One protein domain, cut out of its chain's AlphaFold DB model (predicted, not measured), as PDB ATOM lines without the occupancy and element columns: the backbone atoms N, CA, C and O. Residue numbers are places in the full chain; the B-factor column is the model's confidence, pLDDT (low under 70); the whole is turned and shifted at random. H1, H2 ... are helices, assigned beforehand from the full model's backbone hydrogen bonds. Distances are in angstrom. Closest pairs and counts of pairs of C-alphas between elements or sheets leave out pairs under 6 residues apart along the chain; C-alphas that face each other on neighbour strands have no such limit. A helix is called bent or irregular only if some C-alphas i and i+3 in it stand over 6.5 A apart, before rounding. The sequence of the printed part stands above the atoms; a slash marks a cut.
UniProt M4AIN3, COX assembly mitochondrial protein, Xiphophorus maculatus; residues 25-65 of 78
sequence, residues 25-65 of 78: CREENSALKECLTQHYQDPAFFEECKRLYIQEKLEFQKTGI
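AT A GLANCE: This is residues 25 to 65 of the 78 residues of the protein "COX assembly mitochondrial protein" of Xiphophorus maculatus (UniProt M4AIN3). Two straight helices, H2 the longer and H1 the shorter, meet near their ends at a corner and open out as a wide, flat V, with the single residue Asp 42 at its point. The two arms have almost no contact with each other beyond that corner, and no further layer covers either of them. The printed part has 41 residues with two named helices, H1 then H2 along the chain, and no named strand; the class is all helix. It is extended, with a radius of gyration of the C-alphas of 15.9 A, and the C-alphas span 47 by 21 by 6 A.

HOW THE PARTS SIT: The longest helix is H2, residues 43 to 63, and H1, residues 26 to 41, comes before it through a tight link of 1 residue. H1 and H2 are close but not clearly touching, with 2 pairs of C-alphas within 8 A. Their closest C-alphas are those of His 39 and Phe 45, 7.0 A apart. Their lines stand at a steep tilt of 68 degrees, only just short of about perpendicular, and they run the same way. Their centres are 25.4 A apart. In H2 every O i to N i+4 pair is within hydrogen-bond range; in H1 11 of 12 are.

IN THESE COORDINATES: H2 begins at C-alpha 43 at (273.275, 244.986, 462.828) and ends at C-alpha 63 at (299.074, 259.693, 468.431), a length of 30.2 A. H1 begins at C-alpha 26 at (273.450, 239.205, 435.707) and measures 21.9 A from there to C-alpha 41. Neither helix is bent or irregular.

THE WHOLE: The two C-alphas farthest apart are those of Glu 27 and Lys 62, at 47.2 A. Residues 25 to 55 and 57 to 64 stand free. The printed part has no cut. The mean pLDDT of the printed part is 92.1, and no printed residue is under 70.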
ATOM      1  N   CYS A  25     276.483 238.069 432.929       95.69
ATOM      2  CA  CYS A  25     276.710 237.679 434.325       95.69
ATOM      3  C   CYS A  25     275.708 238.298 435.311       95.69
ATOM      4  O   CYS A  25     276.076 238.718 436.413       95.69
ATOM      5  N   ARG A  26     274.454 238.503 434.887       95.12
ATOM      6  CA  ARG A  26     273.450 239.205 435.707       95.12
ATOM      7  C   ARG A  26     272.987 238.370 436.892       95.12
ATOM      8  O   ARG A  26     272.824 238.927 437.976       95.12
ATOM      9  N   GLU A  27     272.818 237.072 436.683       94.44
ATOM     10  CA  GLU A  27     272.351 236.136 437.706       94.44
ATOM     11  C   GLU A  27     273.409 235.958 438.800       94.44
ATOM     12  O   GLU A  27     273.130 236.140 439.983       94.44
ATOM     13  N   GLU A  28     274.663 235.739 438.405       93.62
ATOM     14  CA  GLU A  28     275.811 235.607 439.302       93.62
ATOM     15  C   GLU A  28     276.043 236.903 440.090       93.62
ATOM     16  O   GLU A  28     276.318 236.874 441.289       93.62
ATOM     17  N   ASN A  29     275.868 238.063 439.445       93.38
ATOM     18  CA  ASN A  29     275.933 239.357 440.124       93.38
ATOM     19  C   ASN A  29     274.778 239.544 441.120       93.38
ATOM     20  O   ASN A  29     274.975 240.139 442.175       93.38
ATOM     21  N   SER A  30     273.571 239.067 440.800       94.44
ATOM     22  CA  SER A  30     272.427 239.131 441.715       94.44
ATOM     23  C   SER A  30     272.675 238.278 442.959       94.44
ATOM     24  O   SER A  30     272.534 238.777 444.073       94.44
ATOM     25  N   ALA A  31     273.150 237.043 442.777       92.81
ATOM     26  CA  ALA A  31     273.511 236.150 443.876       92.81
ATOM     27  C   ALA A  31     274.639 236.732 444.749       92.81
ATOM     28  O   ALA A  31     274.571 236.699 445.980       92.81
ATOM     29  N   LEU A  32     275.660 237.333 444.127       92.56
ATOM     30  CA  LEU A  32     276.724 238.030 444.850       92.56
ATOM     31  C   LEU A  32     276.175 239.211 445.663       92.56
ATOM     32  O   LEU A  32     276.525 239.377 446.831       92.56
ATOM     33  N   LYS A  33     275.302 240.028 445.065       91.69
ATOM     34  CA  LYS A  33     274.679 241.169 445.748       91.69
ATOM     35  C   LYS A  33     273.821 240.737 446.920       91.69
ATOM     36  O   LYS A  33     273.868 241.396 447.954       91.69
ATOM     37  N   GLU A  34     273.054 239.665 446.775       93.19
ATOM     38  CA  GLU A  34     272.236 239.128 447.858       93.19
ATOM     39  C   GLU A  34     273.110 238.713 449.044       93.19
ATOM     40  O   GLU A  34     272.884 239.173 450.163       93.19
ATOM     41  N   CYS A  35     274.177 237.953 448.781       90.50
ATOM     42  CA  CYS A  35     275.140 237.547 449.802       90.50
ATOM     43  C   CYS A  35     275.750 238.755 450.534       90.50
ATOM     44  O   CYS A  35     275.745 238.812 451.763       90.50
ATOM     45  N   LEU A  36     276.219 239.763 449.793       88.38
ATOM     46  CA  LEU A  36     276.782 240.976 450.393       88.38
ATOM     47  C   LEU A  36     275.738 241.742 451.214       88.38
ATOM     48  O   LEU A  36     276.035 242.216 452.308       88.38
ATOM     49  N   THR A  37     274.516 241.859 450.697       89.75
ATOM     50  CA  THR A  37     273.437 242.617 451.339       89.75
ATOM     51  C   THR A  37     273.067 242.023 452.694       89.75
ATOM     52  O   THR A  37     272.850 242.786 453.631       89.75
ATOM     53  N   GLN A  38     273.070 240.692 452.832       89.69
ATOM     54  CA  GLN A  38     272.827 240.025 454.116       89.69
ATOM     55  C   GLN A  38     273.830 240.474 455.187       89.69
ATOM     56  O   GLN A  38     273.426 240.837 456.287       89.69
ATOM     57  N   HIS A  39     275.121 240.538 454.852       84.75
ATOM     58  CA  HIS A  39     276.149 241.019 455.779       84.75
ATOM     59  C   HIS A  39     276.038 242.520 456.067       84.75
ATOM     60  O   HIS A  39     276.237 242.945 457.201       84.75
ATOM     61  N   TYR A  40     275.696 243.338 455.068       81.12
ATOM     62  CA  TYR A  40     275.496 244.778 455.276       81.12
ATOM     63  C   TYR A  40     274.272 245.101 456.138       81.12
ATOM     64  O   TYR A  40     274.251 246.141 456.795       81.12
ATOM     65  N   GLN A  41     273.249 244.248 456.108       89.25
ATOM     66  CA  GLN A  41     272.034 244.410 456.902       89.25
ATOM     67  C   GLN A  41     272.143 243.791 458.297       89.25
ATOM     68  O   GLN A  41     271.267 244.056 459.117       89.25
ATOM     69  N   ASP A  42     273.192 243.014 458.582       92.25
ATOM     70  CA  ASP A  42     273.445 242.460 459.909       92.25
ATOM     71  C   ASP A  42     273.846 243.579 460.896       92.25
ATOM     72  O   ASP A  42     274.950 244.138 460.802       92.25
ATOM     73  N   PRO A  43     272.986 243.919 461.877       92.75
ATOM     74  CA  PRO A  43     273.275 244.986 462.828       92.75
ATOM     75  C   PRO A  43     274.464 244.662 463.737       92.75
ATOM     76  O   PRO A  43     275.163 245.578 464.173       92.75
ATOM     77  N   ALA A  44     274.705 243.377 464.028       92.75
ATOM     78  CA  ALA A  44     275.807 242.960 464.889       92.75
ATOM     79  C   ALA A  44     277.152 243.216 464.201       92.75
ATOM     80  O   ALA A  44     278.050 243.816 464.795       92.75
ATOM     81  N   PHE A  45     277.247 242.845 462.923       88.44
ATOM     82  CA  PHE A  45     278.412 243.123 462.090       88.44
ATOM     83  C   PHE A  45     278.666 244.633 461.955       88.44
ATOM     84  O   PHE A  45     279.792 245.102 462.135       88.44
ATOM     85  N   PHE A  46     277.612 245.420 461.715       89.12
ATOM     86  CA  PHE A  46     277.735 246.873 461.600       89.12
ATOM     87  C   PHE A  46     278.283 247.528 462.879       89.12
ATOM     88  O   PHE A  46     279.203 248.350 462.812       89.12
ATOM     89  N   GLU A  47     277.746 247.170 464.049       94.38
ATOM     90  CA  GLU A  47     278.203 247.738 465.321       94.38
ATOM     91  C   GLU A  47     279.639 247.316 465.664       94.38
ATOM     92  O   GLU A  47     280.408 248.126 466.193       94.38
ATOM     93  N   GLU A  48     280.053 246.098 465.302       91.19
ATOM     94  CA  GLU A  48     281.445 245.672 465.443       91.19
ATOM     95  C   GLU A  48     282.389 246.534 464.593       91.19
ATOM     96  O   GLU A  48     283.343 247.116 465.124       91.19
ATOM     97  N   CYS A  49     282.100 246.685 463.296       90.06
ATOM     98  CA  CYS A  49     282.897 247.522 462.398       90.06
ATOM     99  C   CYS A  49     282.960 248.977 462.879       90.06
ATOM    100  O   CYS A  49     284.019 249.609 462.854       90.06
ATOM    101  N   LYS A  50     281.837 249.513 463.361       92.75
ATOM    102  CA  LYS A  50     281.745 250.866 463.914       92.75
ATOM    103  C   LYS A  50     282.609 251.034 465.162       92.75
ATOM    104  O   LYS A  50     283.303 252.044 465.280       92.75
ATOM    105  N   ARG A  51     282.611 250.056 466.073       95.25
ATOM    106  CA  ARG A  51     283.466 250.073 467.269       95.25
ATOM    107  C   ARG A  51     284.947 250.106 466.890       95.25
ATOM    108  O   ARG A  51     285.678 250.938 467.426       95.25
ATOM    109  N   LEU A  52     285.363 249.253 465.951       91.69
ATOM    110  CA  LEU A  52     286.740 249.216 465.444       91.69
ATOM    111  C   LEU A  52     287.138 250.557 464.813       91.69
ATOM    112  O   LEU A  52     288.158 251.136 465.178       91.69
ATOM    113  N   TYR A  53     286.282 251.112 463.952       90.44
ATOM    114  CA  TYR A  53     286.514 252.410 463.317       90.44
ATOM    115  C   TYR A  53     286.660 253.556 464.333       90.44
ATOM    116  O   TYR A  53     287.545 254.405 464.205       90.44
ATOM    117  N   ILE A  54     285.798 253.601 465.356       95.25
ATOM    118  CA  ILE A  54     285.875 254.620 466.413       95.25
ATOM    119  C   ILE A  54     287.184 254.482 467.191       95.25
ATOM    120  O   ILE A  54     287.831 255.494 467.466       95.25
ATOM    121  N   GLN A  55     287.590 253.257 467.523       93.75
ATOM    122  CA  GLN A  55     288.840 253.006 468.230       93.75
ATOM    123  C   GLN A  55     290.051 253.494 467.421       93.75
ATOM    124  O   GLN A  55     290.838 254.287 467.938       93.75
ATOM    125  N   GLU A  56     290.153 253.115 466.144       91.06
ATOM    126  CA  GLU A  56     291.227 253.576 465.253       91.06
ATOM    127  C   GLU A  56     291.258 255.106 465.142       91.06
ATOM    128  O   GLU A  56     292.320 255.731 465.187       91.06
ATOM    129  N   LYS A  57     290.083 255.738 465.039       92.50
ATOM    130  CA  LYS A  57     289.968 257.199 464.990       92.50
ATOM    131  C   LYS A  57     290.485 257.855 466.272       92.50
ATOM    132  O   LYS A  57     291.172 258.872 466.190       92.50
ATOM    133  N   LEU A  58     290.161 257.305 467.442       95.69
ATOM    134  CA  LEU A  58     290.637 257.821 468.730       95.69
ATOM    135  C   LEU A  58     292.151 257.649 468.884       95.69
ATOM    136  O   LEU A  58     292.825 258.552 469.375       95.69
ATOM    137  N   GLU A  59     292.700 256.517 468.452       94.31
ATOM    138  CA  GLU A  59     294.145 256.269 468.453       94.31
ATOM    139  C   GLU A  59     294.881 257.243 467.527       94.31
ATOM    140  O   GLU A  59     295.890 257.830 467.928       94.31
ATOM    141  N   PHE A  60     294.330 257.504 466.340       94.06
ATOM    142  CA  PHE A  60     294.854 258.514 465.424       94.06
ATOM    143  C   PHE A  60     294.812 259.919 466.033       94.06
ATOM    144  O   PHE A  60     295.797 260.648 465.960       94.06
ATOM    145  N   GLN A  61     293.710 260.300 466.687       95.44
ATOM    146  CA  GLN A  61     293.602 261.600 467.362       95.44
ATOM    147  C   GLN A  61     294.615 261.763 468.503       95.44
ATOM    148  O   GLN A  61     295.109 262.867 468.717       95.44
ATOM    149  N   LYS A  62     294.937 260.684 469.228       95.88
ATOM    150  CA  LYS A  62     295.909 260.707 470.334       95.88
ATOM    151  C   LYS A  62     297.359 260.736 469.859       95.88
ATOM    152  O   LYS A  62     298.183 261.403 470.471       95.88
ATOM    153  N   THR A  63     297.681 259.967 468.822       94.56
ATOM    154  CA  THR A  63     299.074 259.693 468.431       94.56
ATOM    155  C   THR A  63     299.507 260.423 467.163       94.56
ATOM    156  O   THR A  63     300.700 260.552 466.911       94.56
ATOM    157  N   GLY A  64     298.559 260.869 466.333       92.12
ATOM    158  CA  GLY A  64     298.814 261.377 464.984       92.12
ATOM    159  C   GLY A  64     299.284 260.308 463.990       92.12
ATOM    160  O   GLY A  64     299.528 260.622 462.825       92.12
ATOM    161  N   ILE A  65     299.413 259.047 464.415       88.69
ATOM    162  CA  ILE A  65     299.897 257.947 463.583       88.69
ATOM    163  C   ILE A  65     298.677 257.230 463.005       88.69
ATOM    164  O   ILE A  65     297.877 256.684 463.767       88.69
TER     165      ILE A  65